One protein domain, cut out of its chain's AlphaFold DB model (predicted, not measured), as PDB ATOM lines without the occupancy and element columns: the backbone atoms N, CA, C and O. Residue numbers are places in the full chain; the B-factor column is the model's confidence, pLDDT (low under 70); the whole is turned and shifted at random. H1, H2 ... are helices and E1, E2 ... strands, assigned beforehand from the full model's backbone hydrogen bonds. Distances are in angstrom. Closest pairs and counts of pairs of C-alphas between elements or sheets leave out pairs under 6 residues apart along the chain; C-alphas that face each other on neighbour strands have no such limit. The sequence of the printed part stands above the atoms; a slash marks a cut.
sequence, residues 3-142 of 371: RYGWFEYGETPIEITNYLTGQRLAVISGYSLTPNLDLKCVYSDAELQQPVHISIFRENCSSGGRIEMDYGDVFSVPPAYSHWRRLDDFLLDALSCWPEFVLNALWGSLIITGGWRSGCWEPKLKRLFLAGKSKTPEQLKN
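AT A GLANCE: This is residues 3 to 142 of the 371 residues of an uncharacterized protein of Methylovulum psychrotolerans (UniProt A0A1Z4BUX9). A twisted sheet of eight strands curls round one long helix, H1, like a hand half closed on a rod. E1 to E6 follow each other across the sheet as antiparallel neighbours, the hairpin E7 and E8 continues it beyond E6, and the short helix H2 lies near the end of the printed part, away from H1. The printed part has 140 residues with two named helices and eight named strands, along the chain E1 E2 E3 E4 E5 E6 H1 E7 E8 H2; the sheet's order is E1, E2, E3, E4, E5, E6, E7, E8, mixed, with E6 and E7 the parallel pair. The class is mixed, helices and strands. The whole is compact, with a radius of gyration of the C-alphas of 14.9 A, and rounded, spanning 40 by 34 by 30 A.

HOW THE PARTS SIT: Residues 3 to 4 pair, antiparallel, with residues 7 to 8 of E1, residues 7 to 11, an edge strand. E1 and E2, residues 14 to 18, are a hairpin, antiparallel at 165 degrees, with N 8 and O 17 2.8 A apart. E2 is antiparallel to E3, residues 24 to 33, at 149 degrees, and N 25 and O 16 are 2.8 A apart. E3 bends by 61 degrees at residue 29. E3 and E4, residues 36 to 44, are a hairpin, with N 38 and O 31 3.0 A apart. E4 and E5, residues 49 to 57, are a hairpin at 160 degrees, with N 41 and O 52 2.9 A apart. E5 is antiparallel to E6, residues 66 to 70, at 141 degrees, and N 57 and O 66 are 2.8 A apart. E1 to E6 form a meander, each strand the antiparallel neighbour of the one before. H1, residues 81 to 97, is on the sheet, and the sheet curls round it; they make two layers, with H1 on one face. The closest C-alphas of H1 and E2 are those of Ala 94 and Ile 16, 6.9 A apart. E7, residues 108 to 117, is parallel to E6 at 20 degrees, with N 67 and O 109 2.9 A apart. E6, H1 and E7 form a strand-helix-strand unit, two parallel neighbour strands with a helix between, and its crossover is right-handed. The closest C-alphas of H1 and E7 are those of Tyr 81 and Trp 116, 6.8 A apart. E7 and the edge strand E8, residues 120 to 131, are a hairpin, with N 112 and O 127 2.8 A apart. E7 bends by 71 degrees at residue 114 and E8 by 79 degrees at residue 123. H2, residues 137 to 140, is not on the sheet and is apart from H1. In H1, 12 of 13 O i to N i+4 pairs are within hydrogen-bond range; H2 is too short for such a pair, and its one O i to N i+3 pair is within range.

IN THESE COORDINATES: E1 begins at C-alpha 7, (5.642, -9.696, 18.063). E3 is 25.5 A from first to last C-alpha, E4 24.8 A and E5 25.7 A. H1 begins at C-alpha 81, (-8.151, 9.638, 24.269), and is 24.3 A long. E7 is 24.5 A long and E8, the longest strand by residues, 26.4 A. H2 ends at C-alpha 140, (13.427, -9.405, 9.297).

THE WHOLE: The two C-alphas farthest apart are those of Val 77 and Asn 142, 43.1 A. The printed part has no cut and no long link. The mean pLDDT of the printed part is 85.0; residues 60 to 63, 99 to 107, 132 to 135 and 140 are under 70.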
ATOM      1  N   ARG A   3       8.502 -15.321  15.640       78.19
ATOM      2  CA  ARG A   3       8.726 -13.884  15.847       78.19
ATOM      3  C   ARG A   3       8.572 -13.123  14.539       78.19
ATOM      4  O   ARG A   3       9.057 -13.582  13.506       78.19
ATOM      5  N   TYR A   4       7.937 -11.961  14.606       76.25
ATOM      6  CA  TYR A   4       7.835 -11.015  13.501       76.25
ATOM      7  C   TYR A   4       7.891  -9.593  14.065       76.25
ATOM      8  O   TYR A   4       7.006  -9.183  14.813       76.25
ATOM      9  N   GLY A   5       8.950  -8.841  13.757       79.56
ATOM     10  CA  GLY A   5       9.151  -7.533  14.380       79.56
ATOM     11  C   GLY A   5       9.310  -7.646  15.906       79.56
ATOM     12  O   GLY A   5      10.129  -8.425  16.403       79.56
ATOM     13  N   TRP A   6       8.486  -6.900  16.648       82.62
ATOM     14  CA  TRP A   6       8.371  -7.001  18.113       82.62
ATOM     15  C   TRP A   6       7.402  -8.085  18.592       82.62
ATOM     16  O   TRP A   6       7.240  -8.251  19.798       82.62
ATOM     17  N   PHE A   7       6.725  -8.795  17.690       86.50
ATOM     18  CA  PHE A   7       5.642  -9.696  18.063       86.50
ATOM     19  C   PHE A   7       6.095 -11.150  18.165       86.50
ATOM     20  O   PHE A   7       6.724 -11.693  17.255       86.50
ATOM     21  N   GLU A   8       5.730 -11.780  19.275       87.75
ATOM     22  CA  GLU A   8       5.791 -13.215  19.524       87.75
ATOM     23  C   GLU A   8       4.399 -13.829  19.401       87.75
ATOM     24  O   GLU A   8       3.423 -13.279  19.908       87.75
ATOM     25  N   TYR A   9       4.328 -14.986  18.739       85.88
ATOM     26  CA  TYR A   9       3.081 -15.718  18.523       85.88
ATOM     27  C   TYR A   9       3.043 -17.025  19.309       85.88
ATOM     28  O   TYR A   9       3.927 -17.883  19.152       85.88
ATOM     29  N   GLY A  10       1.986 -17.174  20.105       84.69
ATOM     30  CA  GLY A  10       1.572 -18.412  20.759       84.69
ATOM     31  C   GLY A  10       0.395 -19.052  20.022       84.69
ATOM     32  O   GLY A  10      -0.499 -18.351  19.553       84.69
ATOM     33  N   GLU A  11       0.401 -20.381  19.895       81.06
ATOM     34  CA  GLU A  11      -0.682 -21.144  19.245       81.06
ATOM     35  C   GLU A  11      -1.637 -21.797  20.259       81.06
ATOM     36  O   GLU A  11      -2.762 -22.156  19.917       81.06
ATOM     37  N   THR A  12      -1.218 -21.975  21.516       81.88
ATOM     38  CA  THR A  12      -2.038 -22.591  22.572       81.88
ATOM     39  C   THR A  12      -1.637 -22.040  23.953       81.88
ATOM     40  O   THR A  12      -0.657 -22.518  24.525       81.88
ATOM     41  N   PRO A  13      -2.362 -21.045  24.504       82.12
ATOM     42  CA  PRO A  13      -3.463 -20.309  23.875       82.12
ATOM     43  C   PRO A  13      -2.991 -19.481  22.671       82.12
ATOM     44  O   PRO A  13      -1.807 -19.168  22.542       82.12
ATOM     45  N   ILE A  14      -3.929 -19.136  21.785       87.94
ATOM     46  CA  ILE A  14      -3.647 -18.233  20.668       87.94
ATOM     47  C   ILE A  14      -3.390 -16.837  21.233       87.94
ATOM     48  O   ILE A  14      -4.255 -16.251  21.888       87.94
ATOM     49  N   GLU A  15      -2.202 -16.311  20.969       90.88
ATOM     50  CA  GLU A  15      -1.727 -15.072  21.569       90.88
ATOM     51  C   GLU A  15      -0.747 -14.350  20.652       90.88
ATOM     52  O   GLU A  15       0.076 -14.979  19.980       90.88
ATOM     53  N   ILE A  16      -0.813 -13.021  20.677       90.81
ATOM     54  CA  ILE A  16       0.226 -12.143  20.153       90.81
ATOM     55  C   ILE A  16       0.734 -11.221  21.261       90.81
ATOM     56  O   ILE A  16      -0.053 -10.541  21.922       90.81
ATOM     57  N   THR A  17       2.053 -11.172  21.432       92.81
ATOM     58  CA  THR A  17       2.698 -10.380  22.485       92.81
ATOM     59  C   THR A  17       3.817  -9.532  21.914       92.81
ATOM     60  O   THR A  17       4.677 -10.036  21.198       92.81
ATOM     61  N   ASN A  18       3.822  -8.241  22.236       92.31
ATOM     62  CA  ASN A  18       4.979  -7.386  22.031       92.31
ATOM     63  C   ASN A  18       5.998  -7.682  23.141       92.31
ATOM     64  O   ASN A  18       5.828  -7.239  24.276       92.31
ATOM     65  N   TYR A  19       7.052  -8.440  22.829       90.31
ATOM     66  CA  TYR A  19       8.005  -8.928  23.838       90.31
ATOM     67  C   TYR A  19       8.879  -7.825  24.455       90.31
ATOM     68  O   TYR A  19       9.568  -8.070  25.442       90.31
ATOM     69  N   LEU A  20       8.871  -6.619  23.879       90.31
ATOM     70  CA  LEU A  20       9.611  -5.468  24.394       90.31
ATOM     71  C   LEU A  20       8.764  -4.597  25.326       90.31
ATOM     72  O   LEU A  20       9.309  -4.016  26.260       90.31
ATOM     73  N   THR A  21       7.454  -4.492  25.088       93.12
ATOM     74  CA  THR A  21       6.552  -3.664  25.913       93.12
ATOM     75  C   THR A  21       5.706  -4.467  26.894       93.12
ATOM     76  O   THR A  21       5.120  -3.892  27.807       93.12
ATOM     77  N   GLY A  22       5.602  -5.784  26.705       95.38
ATOM     78  CA  GLY A  22       4.701  -6.645  27.468       95.38
ATOM     79  C   GLY A  22       3.223  -6.489  27.095       95.38
ATOM     80  O   GLY A  22       2.380  -7.129  27.719       95.38
ATOM     81  N   GLN A  23       2.887  -5.669  26.090       96.44
ATOM     82  CA  GLN A  23       1.520  -5.594  25.570       96.44
ATOM     83  C   GLN A  23       1.144  -6.922  24.909       96.44
ATOM     84  O   GLN A  23       1.924  -7.491  24.145       96.44
ATOM     85  N   ARG A  24      -0.066  -7.403  25.179       96.00
ATOM     86  CA  ARG A  24      -0.537  -8.733  24.797       96.00
ATOM     87  C   ARG A  24      -1.969  -8.670  24.296       96.00
ATOM     88  O   ARG A  24      -2.786  -7.937  24.842       96.00
ATOM     89  N   LEU A  25      -2.287  -9.504  23.312       95.94
ATOM     90  CA  LEU A  25      -3.648  -9.832  22.904       95.94
ATOM     91  C   LEU A  25      -3.810 -11.351  22.893       95.94
ATOM     92  O   LEU A  25      -3.194 -12.048  22.088       95.94
ATOM     93  N   ALA A  26      -4.644 -11.853  23.798       94.88
ATOM     94  CA  ALA A  26      -4.911 -13.279  23.958       94.88
ATOM     95  C   ALA A  26      -6.345 -13.612  23.549       94.88
ATOM     96  O   ALA A  26      -7.284 -12.943  23.979       94.88
ATOM     97  N   VAL A  27      -6.526 -14.662  22.750       93.50
ATOM     98  CA  VAL A  27      -7.854 -15.179  22.394       93.50
ATOM     99  C   VAL A  27      -8.409 -15.963  23.584       93.50
ATOM    100  O   VAL A  27      -7.803 -16.942  24.015       93.50
ATOM    101  N   ILE A  28      -9.571 -15.561  24.104       94.69
ATOM    102  CA  ILE A  28     -10.283 -16.316  25.150       94.69
ATOM    103  C   ILE A  28     -11.174 -17.379  24.517       94.69
ATOM    104  O   ILE A  28     -11.233 -18.519  24.966       94.69
ATOM    105  N   SER A  29     -11.933 -16.979  23.500       91.56
ATOM    106  CA  SER A  29     -12.845 -17.861  22.784       91.56
ATOM    107  C   SER A  29     -13.008 -17.391  21.348       91.56
ATOM    108  O   SER A  29     -12.786 -16.224  21.025       91.56
ATOM    109  N   GLY A  30     -13.388 -18.313  20.476       85.94
ATOM    110  CA  GLY A  30     -13.686 -18.012  19.089       85.94
ATOM    111  C   GLY A  30     -14.751 -18.953  18.562       85.94
ATOM    112  O   GLY A  30     -14.878 -20.085  19.033       85.94
ATOM    113  N   TYR A  31     -15.516 -18.480  17.591       83.06
ATOM    114  CA  TYR A  31     -16.483 -19.288  16.868       83.06
ATOM    115  C   TYR A  31     -16.261 -19.113  15.367       83.06
ATOM    116  O   TYR A  31     -16.045 -18.006  14.880       83.06
ATOM    117  N   SER A  32     -16.262 -20.230  14.641       78.81
ATOM    118  CA  SER A  32     -16.028 -20.254  13.200       78.81
ATOM    119  C   SER A  32     -17.355 -20.461  12.482       78.81
ATOM    120  O   SER A  32     -17.955 -21.530  12.582       78.81
ATOM    121  N   LEU A  33     -17.770 -19.467  11.705       71.19
ATOM    122  CA  LEU A  33     -18.854 -19.562  10.732       71.19
ATOM    123  C   LEU A  33     -18.233 -19.467   9.354       71.19
ATOM    124  O   LEU A  33     -18.053 -18.358   8.881       71.19
ATOM    125  N   THR A  34     -17.888 -20.577   8.701       70.62
ATOM    126  CA  THR A  34     -17.275 -20.545   7.358       70.62
ATOM    127  C   THR A  34     -18.002 -19.538   6.446       70.62
ATOM    128  O   THR A  34     -19.199 -19.726   6.221       70.62
ATOM    129  N   PRO A  35     -17.341 -18.472   5.931       74.94
ATOM    130  CA  PRO A  35     -15.888 -18.213   5.862       74.94
ATOM    131  C   PRO A  35     -15.283 -17.272   6.939       74.94
ATOM    132  O   PRO A  35     -14.123 -16.868   6.834       74.94
ATOM    133  N   ASN A  36     -16.045 -16.918   7.966       85.44
ATOM    134  CA  ASN A  36     -15.719 -15.959   9.017       85.44
ATOM    135  C   ASN A  36     -15.283 -16.640  10.324       85.44
ATOM    136  O   ASN A  36     -15.743 -17.725  10.685       85.44
ATOM    137  N   LEU A  37     -14.404 -15.971  11.060       88.38
ATOM    138  CA  LEU A  37     -13.966 -16.356  12.394       88.38
ATOM    139  C   LEU A  37     -14.122 -15.150  13.320       88.38
ATOM    140  O   LEU A  37     -13.407 -14.165  13.159       88.38
ATOM    141  N   ASP A  38     -15.028 -15.255  14.286       92.00
ATOM    142  CA  ASP A  38     -15.251 -14.227  15.301       92.00
ATOM    143  C   ASP A  38     -14.503 -14.602  16.576       92.00
ATOM    144  O   ASP A  38     -14.636 -15.718  17.091       92.00
ATOM    145  N   LEU A  39     -13.692 -13.675  17.077       93.00
ATOM    146  CA  LEU A  39     -12.780 -13.886  18.191       93.00
ATOM    147  C   LEU A  39     -13.072 -12.912  19.325       93.00
ATOM    148  O   LEU A  39     -13.054 -11.694  19.149       93.00
ATOM    149  N   LYS A  40     -13.265 -13.467  20.521       95.44
ATOM    150  CA  LYS A  40     -13.255 -12.718  21.774       95.44
ATOM    151  C   LYS A  40     -11.860 -12.792  22.359       95.44
ATOM    152  O   LYS A  40     -11.401 -13.866  22.759       95.44
ATOM    153  N   CYS A  41     -11.209 -11.645  22.439       96.12
ATOM    154  CA  CYS A  41      -9.855 -11.529  22.940       96.12
ATOM    155  C   CYS A  41      -9.796 -10.597  24.151       96.12
ATOM    156  O   CYS A  41     -10.739  -9.868  24.460       96.12
ATOM    157  N   VAL A  42      -8.652 -10.607  24.827       97.50
ATOM    158  CA  VAL A  42      -8.300  -9.633  25.861       97.50
ATOM    159  C   VAL A  42      -6.991  -8.995  25.470       97.50
ATOM    160  O   VAL A  42      -5.980  -9.687  25.340       97.50
ATOM    161  N   TYR A  43      -7.030  -7.680  25.300       97.56
ATOM    162  CA  TYR A  43      -5.839  -6.857  25.342       97.56
ATOM    163  C   TYR A  43      -5.401  -6.677  26.798       97.56
ATOM    164  O   TYR A  43      -6.238  -6.449  27.676       97.56
ATOM    165  N   SER A  44      -4.100  -6.733  27.057       97.69
ATOM    166  CA  SER A  44      -3.531  -6.382  28.356       97.69
ATOM    167  C   SER A  44      -2.133  -5.796  28.231       97.69
ATOM    168  O   SER A  44      -1.356  -6.223  27.380       97.69
ATOM    169  N   ASP A  45      -1.787  -4.899  29.142       97.31
ATOM    170  CA  ASP A  45      -0.426  -4.446  29.414       97.31
ATOM    171  C   ASP A  45      -0.232  -4.238  30.930       97.31
ATOM    172  O   ASP A  45      -1.043  -4.711  31.724       97.31
ATOM    173  N   ALA A  46       0.849  -3.571  31.346       96.69
ATOM    174  CA  ALA A  46       1.155  -3.356  32.762       96.69
ATOM    175  C   ALA A  46       0.105  -2.526  33.533       96.69
ATOM    176  O   ALA A  46       0.034  -2.623  34.756       96.69
ATOM    177  N   GLU A  47      -0.686  -1.704  32.844       97.38
ATOM    178  CA  GLU A  47      -1.615  -0.739  33.445       97.38
ATOM    179  C   GLU A  47      -3.074  -0.970  33.034       97.38
ATOM    180  O   GLU A  47      -3.983  -0.498  33.717       97.38
ATOM    181  N   LEU A  48      -3.321  -1.669  31.922       95.75
ATOM    182  CA  LEU A  48      -4.650  -1.799  31.333       95.75
ATOM    183  C   LEU A  48      -4.977  -3.246  30.958       95.75
ATOM    184  O   LEU A  48      -4.138  -3.973  30.435       95.75
ATOM    185  N   GLN A  49      -6.242  -3.628  31.138       97.31
ATOM    186  CA  GLN A  49      -6.829  -4.828  30.554       97.31
ATOM    187  C   GLN A  49      -8.181  -4.478  29.928       97.31
ATOM    188  O   GLN A  49      -9.014  -3.847  30.574       97.31
ATOM    189  N   GLN A  50      -8.400  -4.885  28.678       97.44
ATOM    190  CA  GLN A  50      -9.587  -4.515  27.914       97.44
ATOM    191  C   GLN A  50     -10.061  -5.689  27.040       97.44
ATOM    192  O   GLN A  50      -9.300  -6.172  26.195       97.44
ATOM    193  N   PRO A  51     -11.310  -6.162  27.204       97.19
ATOM    194  CA  PRO A  51     -11.926  -7.083  26.257       97.19
ATOM    195  C   PRO A  51     -12.037  -6.444  24.874       97.19
ATOM    196  O   PRO A  51     -12.430  -5.282  24.760       97.19
ATOM    197  N   VAL A  52     -11.717  -7.210  23.833       96.56
ATOM    198  CA  VAL A  52     -11.840  -6.778  22.437       96.56
ATOM    199  C   VAL A  52     -12.480  -7.868  21.585       96.56
ATOM    200  O   VAL A  52     -12.292  -9.063  21.827       96.56
ATOM    201  N   HIS A  53     -13.242  -7.447  20.582       95.38
ATOM    202  CA  HIS A  53     -13.907  -8.325  19.629       95.38
ATOM    203  C   HIS A  53     -13.320  -8.102  18.234       95.38
ATOM    204  O   HIS A  53     -13.166  -6.960  17.801       95.38
ATOM    205  N   ILE A  54     -12.936  -9.188  17.564       94.50
ATOM    206  CA  ILE A  54     -12.286  -9.150  16.253       94.50
ATOM    207  C   ILE A  54     -12.979 -10.151  15.335       94.50
ATOM    208  O   ILE A  54     -13.056 -11.334  15.660       94.50
ATOM    209  N   SER A  55     -13.396  -9.693  14.160       92.94
ATOM    210  CA  SER A  55     -13.958 -10.542  13.112       92.94
ATOM    211  C   SER A  55     -12.953 -10.711  11.981       92.94
ATOM    212  O   SER A  55     -12.402  -9.743  11.458       92.94
ATOM    213  N   ILE A  56     -12.703 -11.952  11.582       89.25
ATOM    214  CA  ILE A  56     -11.761 -12.302  10.519       89.25
ATOM    215  C   ILE A  56     -12.541 -12.924   9.369       89.25
ATOM    216  O   ILE A  56     -13.141 -13.985   9.514       89.25
ATOM    217  N   PHE A  57     -12.466 -12.300   8.204       87.38
ATOM    218  CA  PHE A  57     -13.112 -12.739   6.977       87.38
ATOM    219  C   PHE A  57     -12.053 -13.335   6.054       87.38
ATOM    220  O   PHE A  57     -11.124 -12.647   5.614       87.38
ATOM    221  N   ARG A  58     -12.170 -14.635   5.766       78.50
ATOM    222  CA  ARG A  58     -11.315 -15.304   4.782       78.50
ATOM    223  C   ARG A  58     -11.981 -15.199   3.416       78.50
ATOM    224  O   ARG A  58     -12.945 -15.905   3.143       78.50
ATOM    225  N   GLU A  59     -11.490 -14.315   2.557       72.62
ATOM    226  CA  GLU A  59     -11.987 -14.245   1.183       72.62
ATOM    227  C   GLU A  59     -11.391 -15.388   0.344       72.62
ATOM    228  O   GLU A  59     -10.202 -15.707   0.436       72.62
ATOM    229  N   ASN A  60     -12.230 -16.038  -0.469       61.38
ATOM    230  CA  ASN A  60     -11.796 -17.078  -1.394       61.38
ATOM    231  C   ASN A  60     -11.004 -16.433  -2.544       61.38
ATOM    232  O   ASN A  60     -11.589 -15.963  -3.513       61.38
ATOM    233  N   CYS A  61      -9.674 -16.488  -2.445       50.19
ATOM    234  CA  CYS A  61      -8.701 -16.283  -3.525       50.19
ATOM    235  C   CYS A  61      -8.509 -14.830  -4.032       50.19
ATOM    236  O   CYS A  61      -9.436 -14.130  -4.419       50.19
ATOM    237  N   SER A  62      -7.235 -14.435  -4.151       56.41
ATOM    238  CA  SER A  62      -6.663 -13.228  -4.794       56.41
ATOM    239  C   SER A  62      -6.747 -11.861  -4.090       56.41
ATOM    240  O   SER A  62      -5.788 -11.103  -4.218       56.41
ATOM    241  N   SER A  63      -7.790 -11.543  -3.318       57.94
ATOM    242  CA  SER A  63      -7.961 -10.216  -2.680       57.94
ATOM    243  C   SER A  63      -7.321 -10.065  -1.293       57.94
ATOM    244  O   SER A  63      -7.176  -8.944  -0.806       57.94
ATOM    245  N   GLY A  64      -6.883 -11.172  -0.686       70.81
ATOM    246  CA  GLY A  64      -6.370 -11.185   0.683       70.81
ATOM    247  C   GLY A  64      -7.472 -11.287   1.735       70.81
ATOM    248  O   GLY A  64      -8.653 -11.169   1.436       70.81
ATOM    249  N   GLY A  65      -7.098 -11.584   2.978       80.75
ATOM    250  CA  GLY A  65      -8.059 -11.622   4.076       80.75
ATOM    251  C   GLY A  65      -8.380 -10.233   4.629       80.75
ATOM    252  O   GLY A  65      -7.594  -9.289   4.495       80.75
ATOM    253  N   ARG A  66      -9.529 -10.120   5.300       87.25
ATOM    254  CA  ARG A  66      -9.961  -8.892   5.973       87.25
ATOM    255  C   ARG A  66     -10.159  -9.130   7.461       87.25
ATOM    256  O   ARG A  66     -10.768 -10.116   7.858       87.25
ATOM    257  N   ILE A  67      -9.681  -8.196   8.270       89.88
ATOM    258  CA  ILE A  67      -9.933  -8.139   9.708       89.88
ATOM    259  C   ILE A  67     -10.813  -6.921   9.965       89.88
ATOM    260  O   ILE A  67     -10.542  -5.842   9.441       89.88
ATOM    261  N   GLU A  68     -11.869  -7.089  10.748       93.31
ATOM    262  CA  GLU A  68     -12.737  -6.003  11.183       93.31
ATOM    263  C   GLU A  68     -12.772  -5.924  12.709       93.31
ATOM    264  O   GLU A  68     -12.758  -6.942  13.404       93.31
ATOM    265  N   MET A  69     -12.816  -4.698  13.220       95.12
ATOM    266  CA  MET A  69     -13.001  -4.399  14.634       95.12
ATOM    267  C   MET A  69     -13.916  -3.185  14.779       95.12
ATOM    268  O   MET A  69     -13.743  -2.182  14.083       95.12
ATOM    269  N   ASP A  70     -14.861  -3.252  15.711       96.31
ATOM    270  CA  ASP A  70     -15.716  -2.126  16.077       96.31
ATOM    271  C   ASP A  70     -15.459  -1.734  17.533       96.31
ATOM    272  O   ASP A  70     -15.696  -2.509  18.458       96.31
ATOM    273  N   TYR A  71     -14.975  -0.513  17.761       96.75
ATOM    274  CA  TYR A  71     -14.795  -0.000  19.115       96.75
ATOM    275  C   TYR A  71     -16.114   0.211  19.864       96.75
ATOM    276  O   TYR A  71     -16.075   0.343  21.084       96.75
ATOM    277  N   GLY A  72     -17.263   0.211  19.187       95.00
ATOM    278  CA  GLY A  72     -18.573   0.143  19.832       95.00
ATOM    279  C   GLY A  72     -18.796  -1.155  20.618       95.00
ATOM    280  O   GLY A  72     -19.502  -1.128  21.624       95.00
ATOM    281  N   ASP A  73     -18.137  -2.254  20.232       93.56
ATOM    282  CA  ASP A  73     -18.154  -3.523  20.981       93.56
ATOM    283  C   ASP A  73     -17.179  -3.510  22.174       93.56
ATOM    284  O   ASP A  73     -17.285  -4.327  23.088       93.56
ATOM    285  N   VAL A  74     -16.209  -2.590  22.160       94.81
ATOM    286  CA  VAL A  74     -15.150  -2.459  23.173       94.81
ATOM    287  C   VAL A  74     -15.542  -1.450  24.252       94.81
ATOM    288  O   VAL A  74     -15.331  -1.684  25.443       94.81
ATOM    289  N   PHE A  75     -16.120  -0.322  23.840       95.75
ATOM    290  CA  PHE A  75     -16.432   0.812  24.698       95.75
ATOM    291  C   PHE A  75     -17.925   1.147  24.638       95.75
ATOM    292  O   PHE A  75     -18.436   1.615  23.622       95.75
ATOM    293  N   SER A  76     -18.619   0.981  25.766       92.62
ATOM    294  CA  SER A  76     -20.037   1.352  25.906       92.62
ATOM    295  C   SER A  76     -20.265   2.866  26.017       92.62
ATOM    296  O   SER A  76     -21.375   3.350  25.802       92.62
ATOM    297  N   VAL A  77     -19.214   3.619  26.345       95.25
ATOM    298  CA  VAL A  77     -19.183   5.085  26.428       95.25
ATOM    299  C   VAL A  77     -17.916   5.603  25.744       95.25
ATOM    300  O   VAL A  77     -16.954   4.844  25.632       95.25
ATOM    301  N   PRO A  78     -17.865   6.872  25.302       96.25
ATOM    302  CA  PRO A  78     -16.645   7.453  24.741       96.25
ATOM    303  C   PRO A  78     -15.422   7.240  25.662       96.25
ATOM    304  O   PRO A  78     -15.424   7.757  26.783       96.25
ATOM    305  N   PRO A  79     -14.389   6.487  25.234       96.44
ATOM    306  CA  PRO A  79     -13.200   6.239  26.048       96.44
ATOM    307  C   PRO A  79     -12.326   7.488  26.110       96.44
ATOM    308  O   PRO A  79     -12.299   8.250  25.150       96.44
ATOM    309  N   ALA A  80     -11.533   7.670  27.171       96.00
ATOM    310  CA  ALA A  80     -10.490   8.700  27.186       96.00
ATOM    311  C   ALA A  80      -9.532   8.540  25.987       96.00
ATOM    312  O   ALA A  80      -9.245   7.417  25.561       96.00
ATOM    313  N   TYR A  81      -9.019   9.653  25.451       95.19
ATOM    314  CA  TYR A  81      -8.151   9.638  24.269       95.19
ATOM    315  C   TYR A  81      -6.920   8.752  24.460       95.19
ATOM    316  O   TYR A  81      -6.638   7.909  23.615       95.19
ATOM    317  N   SER A  82      -6.224   8.894  25.588       96.06
ATOM    318  CA  SER A  82      -5.032   8.109  25.907       96.06
ATOM    319  C   SER A  82      -5.308   6.607  26.002       96.06
ATOM    320  O   SER A  82      -4.529   5.813  25.479       96.06
ATOM    321  N   HIS A  83      -6.439   6.220  26.599       96.19
ATOM    322  CA  HIS A  83      -6.886   4.829  26.661       96.19
ATOM    323  C   HIS A  83      -7.114   4.280  25.247       96.19
ATOM    324  O   HIS A  83      -6.511   3.273  24.876       96.19
ATOM    325  N   TRP A  84      -7.907   4.973  24.424       95.94
ATOM    326  CA  TRP A  84      -8.114   4.562  23.036       95.94
ATOM    327  C   TRP A  84      -6.794   4.476  22.263       95.94
ATOM    328  O   TRP A  84      -6.547   3.454  21.638       95.94
ATOM    329  N   ARG A  85      -5.919   5.487  22.342       94.00
ATOM    330  CA  ARG A  85      -4.626   5.507  21.634       94.00
ATOM    331  C   ARG A  85      -3.735   4.330  21.996       94.00
ATOM    332  O   ARG A  85      -3.153   3.726  21.105       94.00
ATOM    333  N   ARG A  86      -3.633   4.005  23.284       95.06
ATOM    334  CA  ARG A  86      -2.792   2.906  23.773       95.06
ATOM    335  C   ARG A  86      -3.240   1.560  23.209       95.06
ATOM    336  O   ARG A  86      -2.403   0.772  22.775       95.06
ATOM    337  N   LEU A  87      -4.554   1.334  23.189       95.31
ATOM    338  CA  LEU A  87      -5.158   0.141  22.610       95.31
ATOM    339  C   LEU A  87      -5.018   0.126  21.080       95.31
ATOM    340  O   LEU A  87      -4.593  -0.871  20.506       95.31
ATOM    341  N   ASP A  88      -5.344   1.242  20.432       93.81
ATOM    342  CA  ASP A  88      -5.366   1.385  18.978       93.81
ATOM    343  C   ASP A  88      -3.986   1.192  18.360       93.81
ATOM    344  O   ASP A  88      -3.853   0.388  17.446       93.81
ATOM    345  N   ASP A  89      -2.953   1.840  18.902       91.62
ATOM    346  CA  ASP A  89      -1.588   1.727  18.380       91.62
ATOM    347  C   ASP A  89      -1.095   0.268  18.431       91.62
ATOM    348  O   ASP A  89      -0.560  -0.240  17.446       91.62
ATOM    349  N   PHE A  90      -1.365  -0.453  19.528       92.25
ATOM    350  CA  PHE A  90      -1.024  -1.872  19.620       92.25
ATOM    351  C   PHE A  90      -1.837  -2.736  18.654       92.25
ATOM    352  O   PHE A  90      -1.263  -3.559  17.945       92.25
ATOM    353  N   LEU A  91      -3.167  -2.590  18.635       92.19
ATOM    354  CA  LEU A  91      -4.040  -3.446  17.828       92.19
ATOM    355  C   LEU A  91      -3.790  -3.261  16.335       92.19
ATOM    356  O   LEU A  91      -3.803  -4.240  15.594       92.19
ATOM    357  N   LEU A  92      -3.512  -2.034  15.897       88.00
ATOM    358  CA  LEU A  92      -3.144  -1.750  14.516       88.00
ATOM    359  C   LEU A  92      -1.932  -2.553  14.075       88.00
ATOM    360  O   LEU A  92      -1.985  -3.229  13.047       88.00
ATOM    361  N   ASP A  93      -0.865  -2.523  14.861       84.62
ATOM    362  CA  ASP A  93       0.361  -3.232  14.524       84.62
ATOM    363  C   ASP A  93       0.208  -4.743  14.686       84.62
ATOM    364  O   ASP A  93       0.598  -5.509  13.801       84.62
ATOM    365  N   ALA A  94      -0.424  -5.175  15.777       86.62
ATOM    366  CA  ALA A  94      -0.650  -6.576  16.090       86.62
ATOM    367  C   ALA A  94      -1.476  -7.274  15.000       86.62
ATOM    368  O   ALA A  94      -1.051  -8.295  14.453       86.62
ATOM    369  N   LEU A  95      -2.627  -6.700  14.640       86.25
ATOM    370  CA  LEU A  95      -3.540  -7.251  13.635       86.25
ATOM    371  C   LEU A  95      -3.017  -7.073  12.205       86.25
ATOM    372  O   LEU A  95      -3.398  -7.818  11.311       86.25
ATOM    373  N   SER A  96      -2.095  -6.139  11.974       78.81
ATOM    374  CA  SER A  96      -1.382  -6.052  10.695       78.81
ATOM    375  C   SER A  96      -0.326  -7.150  10.523       78.81
ATOM    376  O   SER A  96       0.113  -7.409   9.401       78.81
ATOM    377  N   CYS A  97       0.083  -7.812  11.610       72.44
ATOM    378  CA  CYS A  97       1.034  -8.924  11.582       72.44
ATOM    379  C   CYS A  97       0.362 -10.296  11.786       72.44
ATOM    380  O   CYS A  97       0.972 -11.334  11.507       72.44
ATOM    381  N   TRP A  98      -0.886 -10.318  12.264       74.56
ATOM    382  CA  TRP A  98      -1.598 -11.516  12.703       74.56
ATOM    383  C   TRP A  98      -3.064 -11.531  12.248       74.56
ATOM    384  O   TRP A  98      -3.717 -10.497  12.344       74.56
ATOM    385  N   PRO A  99      -3.629 -12.687  11.839       65.38
ATOM    386  CA  PRO A  99      -3.018 -14.021  11.822       65.38
ATOM    387  C   PRO A  99      -2.173 -14.320  10.582       65.38
ATOM    388  O   PRO A  99      -2.494 -13.911   9.465       65.38
ATOM    389  N   GLU A 100      -1.135 -15.144  10.758       64.44
ATOM    390  CA  GLU A 100      -0.213 -15.550   9.686       64.44
ATOM    391  C   GLU A 100      -0.941 -16.171   8.481       64.44
ATOM    392  O   GLU A 100      -0.609 -15.860   7.343       64.44
ATOM    393  N   PHE A 101      -1.985 -16.973   8.717       57.94
ATOM    394  CA  PHE A 101      -2.761 -17.632   7.659       57.94
ATOM    395  C   PHE A 101      -3.720 -16.700   6.896       57.94
ATOM    396  O   PHE A 101      -4.165 -17.057   5.811       57.94
ATOM    397  N   VAL A 102      -4.047 -15.522   7.439       56.97
ATOM    398  CA  VAL A 102      -4.887 -14.503   6.773       56.97
ATOM    399  C   VAL A 102      -4.020 -13.583   5.914       56.97
ATOM    400  O   VAL A 102      -4.425 -13.162   4.835       56.97
ATOM    401  N   LEU A 103      -2.798 -13.311   6.385       53.69
ATOM    402  CA  LEU A 103      -1.884 -12.301   5.847       53.69
ATOM    403  C   LEU A 103      -0.668 -12.897   5.116       53.69
ATOM    404  O   LEU A 103       0.326 -12.208   4.899       53.69
ATOM    405  N   ASN A 104      -0.709 -14.186   4.761       53.03
ATOM    406  CA  ASN A 104       0.229 -14.768   3.790       53.03
ATOM    407  C   ASN A 104      -0.142 -14.408   2.340       53.03
ATOM    408  O   ASN A 104       0.652 -14.638   1.430       53.03
ATOM    409  N   ALA A 105      -1.325 -13.826   2.119       52.12
ATOM    410  CA  ALA A 105      -1.620 -13.097   0.894       52.12
ATOM    411  C   ALA A 105      -0.817 -11.787   0.869       52.12
ATOM    412  O   ALA A 105      -0.592 -11.174   1.910       52.12
ATOM    413  N   LEU A 106      -0.390 -11.360  -0.324       54.91
ATOM    414  CA  LEU A 106       0.444 -10.169  -0.531       54.91
ATOM    415  C   LEU A 106      -0.097  -8.918   0.184       54.91
ATOM    416  O   LEU A 106       0.716  -8.127   0.658       54.91
ATOM    417  N   TRP A 107      -1.424  -8.778   0.312       64.38
ATOM    418  CA  TRP A 107      -2.107  -7.673   0.990       64.38
ATOM    419  C   TRP A 107      -3.257  -8.197   1.858       64.38
ATOM    420  O   TRP A 107      -3.940  -9.137   1.464       64.38
ATOM    421  N   GLY A 108      -3.479  -7.585   3.020       74.62
ATOM    422  CA  GLY A 108      -4.683  -7.758   3.833       74.62
ATOM    423  C   GLY A 108      -5.228  -6.402   4.269       74.62
ATOM    424  O   GLY A 108      -4.489  -5.417   4.328       74.62
ATOM    425  N   SER A 109      -6.525  -6.332   4.556       84.06
ATOM    426  CA  SER A 109      -7.153  -5.092   5.024       84.06
ATOM    427  C   SER A 109      -7.616  -5.211   6.467       84.06
ATOM    428  O   SER A 109      -8.324  -6.154   6.809       84.06
ATOM    429  N   LEU A 110      -7.283  -4.218   7.283       87.69
ATOM    430  CA  LEU A 110      -7.825  -4.027   8.618       87.69
ATOM    431  C   LEU A 110      -8.809  -2.855   8.579       87.69
ATOM    432  O   LEU A 110      -8.449  -1.735   8.221       87.69
ATOM    433  N   ILE A 111     -10.064  -3.123   8.917       91.38
ATOM    434  CA  ILE A 111     -11.123  -2.123   9.010       91.38
ATOM    435  C   ILE A 111     -11.451  -1.915  10.478       91.38
ATOM    436  O   ILE A 111     -11.862  -2.843  11.166       91.38
ATOM    437  N   ILE A 112     -11.312  -0.680  10.940       93.19
ATOM    438  CA  ILE A 112     -11.660  -0.296  12.300       93.19
ATOM    439  C   ILE A 112     -12.778   0.732  12.266       93.19
ATOM    440  O   ILE A 112     -12.675   1.753  11.579       93.19
ATOM    441  N   THR A 113     -13.830   0.469  13.029       95.81
ATOM    442  CA  THR A 113     -14.928   1.402  13.277       95.81
ATOM    443  C   THR A 113     -14.769   2.012  14.666       95.81
ATOM    444  O   THR A 113     -14.451   1.321  15.629       95.81
ATOM    445  N   GLY A 114     -14.946   3.327  14.760       94.94
ATOM    446  CA  GLY A 114     -14.707   4.100  15.971       94.94
ATOM    447  C   GLY A 114     -13.294   4.687  16.037       94.94
ATOM    448  O   GLY A 114     -12.301   4.094  15.594       94.94
ATOM    449  N   GLY A 115     -13.197   5.891  16.590       93.81
ATOM    450  CA  GLY A 115     -11.926   6.560  16.833       93.81
ATOM    451  C   GLY A 115     -12.114   7.984  17.327       93.81
ATOM    452  O   GLY A 115     -13.208   8.541  17.242       93.81
ATOM    453  N   TRP A 116     -11.041   8.578  17.838       92.75
ATOM    454  CA  TRP A 116     -11.010  10.016  18.079       92.75
ATOM    455  C   TRP A 116     -10.682  10.760  16.785       92.75
ATOM    456  O   TRP A 116      -9.879  10.281  15.989       92.75
ATOM    457  N   ARG A 117     -11.316  11.918  16.588       88.50
ATOM    458  CA  ARG A 117     -11.030  12.860  15.506       88.50
ATOM    459  C   ARG A 117     -11.237  14.283  15.996       88.50
ATOM    460  O   ARG A 117     -12.278  14.580  16.564       88.50
ATOM    461  N   SER A 118     -10.268  15.169  15.770       87.25
ATOM    462  CA  SER A 118     -10.375  16.605  16.099       87.25
ATOM    463  C   SER A 118     -10.929  16.860  17.515       87.25
ATOM    464  O   SER A 118     -11.862  17.636  17.719       87.25
ATOM    465  N   GLY A 119     -10.387  16.142  18.504       88.81
ATOM    466  CA  GLY A 119     -10.765  16.293  19.910       88.81
ATOM    467  C   GLY A 119     -12.162  15.773  20.281       88.81
ATOM    468  O   GLY A 119     -12.672  16.136  21.343       88.81
ATOM    469  N   CYS A 120     -12.807  14.942  19.456       92.25
ATOM    470  CA  CYS A 120     -14.038  14.236  19.825       92.25
ATOM    471  C   CYS A 120     -14.007  12.745  19.459       92.25
ATOM    472  O   CYS A 120     -13.363  12.330  18.499       92.25
ATOM    473  N   TRP A 121     -14.714  11.929  20.246       94.56
ATOM    474  CA  TRP A 121     -14.953  10.526  19.921       94.56
ATOM    475  C   TRP A 121     -16.021  10.404  18.836       94.56
ATOM    476  O   TRP A 121     -17.120  10.949  18.966       94.56
ATOM    477  N   GLU A 122     -15.724   9.633  17.798       94.56
ATOM    478  CA  GLU A 122     -16.627   9.354  16.694       94.56
ATOM    479  C   GLU A 122     -16.855   7.845  16.554       94.56
ATOM    480  O   GLU A 122     -16.071   7.158  15.896       94.56
ATOM    481  N   PRO A 123     -17.957   7.301  17.103       94.75
ATOM    482  CA  PRO A 123     -18.189   5.855  17.121       94.75
ATOM    483  C   PRO A 123     -18.407   5.255  15.726       94.75
ATOM    484  O   PRO A 123     -18.307   4.051  15.554       94.75
ATOM    485  N   LYS A 124     -18.711   6.077  14.714       94.50
ATOM    486  CA  LYS A 124     -18.970   5.633  13.333       94.50
ATOM    487  C   LYS A 124     -17.824   5.950  12.369       94.50
ATOM    488  O   LYS A 124     -17.985   5.764  11.161       94.50
ATOM    489  N   LEU A 125     -16.699   6.466  12.870       90.62
ATOM    490  CA  LEU A 125     -15.533   6.757  12.043       90.62
ATOM    491  C   LEU A 125     -14.952   5.447  11.507       90.62
ATOM    492  O   LEU A 125     -14.526   4.606  12.291       90.62
ATOM    493  N   LYS A 126     -14.920   5.279  10.182       91.31
ATOM    494  CA  LYS A 126     -14.352   4.091   9.539       91.31
ATOM    495  C   LYS A 126     -12.923   4.367   9.077       91.31
ATOM    496  O   LYS A 126     -12.666   5.295   8.308       91.31
ATOM    497  N   ARG A 127     -11.995   3.526   9.521       89.88
ATOM    498  CA  ARG A 127     -10.563   3.600   9.219       89.88
ATOM    499  C   ARG A 127     -10.139   2.302   8.547       89.88
ATOM    500  O   ARG A 127     -10.421   1.224   9.056       89.88
ATOM    501  N   LEU A 128      -9.518   2.406   7.379       87.56
ATOM    502  CA  LEU A 128      -9.029   1.288   6.582       87.56
ATOM    503  C   LEU A 128      -7.501   1.319   6.576       87.56
ATOM    504  O   LEU A 128      -6.888   2.304   6.176       87.56
ATOM    505  N   PHE A 129      -6.889   0.214   6.957       83.44
ATOM    506  CA  PHE A 129      -5.451   0.010   6.920       83.44
ATOM    507  C   PHE A 129      -5.175  -1.116   5.932       83.44
ATOM    508  O   PHE A 129      -5.746  -2.200   6.056       83.44
ATOM    509  N   LEU A 130      -4.328  -0.870   4.935       78.12
ATOM    510  CA  LEU A 130      -3.800  -1.929   4.088       78.12
ATOM    511  C   LEU A 130      -2.464  -2.364   4.677       78.12
ATOM    512  O   LEU A 130      -1.466  -1.641   4.633       78.12
ATOM    513  N   ALA A 131      -2.473  -3.553   5.258       70.81
ATOM    514  CA  ALA A 131      -1.303  -4.167   5.844       70.81
ATOM    515  C   ALA A 131      -0.677  -5.139   4.844       70.81
ATOM    516  O   ALA A 131      -1.360  -5.858   4.110       70.81
ATOM    517  N   GLY A 132       0.649  -5.167   4.828       66.19
ATOM    518  CA  GLY A 132       1.415  -6.115   4.041       66.19
ATOM    519  C   GLY A 132       2.728  -6.422   4.736       66.19
ATOM    520  O   GLY A 132       3.376  -5.537   5.302       66.19
ATOM    521  N   LYS A 133       3.138  -7.687   4.677       68.88
ATOM    522  CA  LYS A 133       4.464  -8.085   5.139       68.88
ATOM    523  C   LYS A 133       5.485  -7.624   4.105       68.88
ATOM    524  O   LYS A 133       5.420  -8.000   2.939       68.88
ATOM    525  N   SER A 134       6.418  -6.773   4.521       60.53
ATOM    526  CA  SER A 134       7.442  -6.203   3.636       60.53
ATOM    527  C   SER A 134       8.510  -7.225   3.234       60.53
ATOM    528  O   SER A 134       9.154  -7.069   2.194       60.53
ATOM    529  N   LYS A 135       8.738  -8.228   4.089       68.12
ATOM    530  CA  LYS A 135       9.880  -9.145   4.069       68.12
ATOM    531  C   LYS A 135       9.501 -10.492   4.688       68.12
ATOM    532  O   LYS A 135       8.534 -10.587   5.443       68.12
ATOM    533  N   THR A 136      10.273 -11.533   4.381       70.56
ATOM    534  CA  THR A 136      10.122 -12.837   5.049       70.56
ATOM    535  C   THR A 136      10.590 -12.760   6.512       70.56
ATOM    536  O   THR A 136      11.398 -11.884   6.842       70.56
ATOM    537  N   PRO A 137      10.151 -13.674   7.398       70.12
ATOM    538  CA  PRO A 137      10.656 -13.742   8.772       70.12
ATOM    539  C   PRO A 137      12.191 -13.780   8.861       70.12
ATOM    540  O   PRO A 137      12.778 -13.133   9.722       70.12
ATOM    541  N   GLU A 138      12.864 -14.478   7.944       72.75
ATOM    542  CA  GLU A 138      14.330 -14.559   7.876       72.75
ATOM    543  C   GLU A 138      14.964 -13.210   7.538       72.75
ATOM    544  O   GLU A 138      15.956 -12.826   8.157       72.75
ATOM    545  N   GLN A 139      14.384 -12.480   6.583       71.81
ATOM    546  CA  GLN A 139      14.856 -11.157   6.178       71.81
ATOM    547  C   GLN A 139      14.665 -10.113   7.285       71.81
ATOM    548  O   GLN A 139      15.439  -9.160   7.356       71.81
ATOM    549  N   LEU A 140      13.677 -10.300   8.166       67.44
ATOM    550  CA  LEU A 140      13.427  -9.405   9.297       67.44
ATOM    551  C   LEU A 140      14.393  -9.584  10.466       67.44
ATOM    552  O   LEU A 140      14.522  -8.663  11.265       67.44
ATOM    553  N   LYS A 141      15.116 -10.709  10.559       70.56
ATOM    554  CA  LYS A 141      16.061 -10.954  11.667       70.56
ATOM    555  C   LYS A 141      17.143  -9.879  11.787       70.56
ATOM    556  O   LYS A 141      17.566  -9.574  12.893       70.56
ATOM    557  N   ASN A 142      17.563  -9.319  10.652       71.19
ATOM    558  CA  ASN A 142      18.598  -8.285  10.571       71.19
ATOM    559  C   ASN A 142      18.036  -6.931  10.120       71.19
ATOM    560  O   ASN A 142      18.802  -6.021   9.811       71.19
TER     561      ASN A 142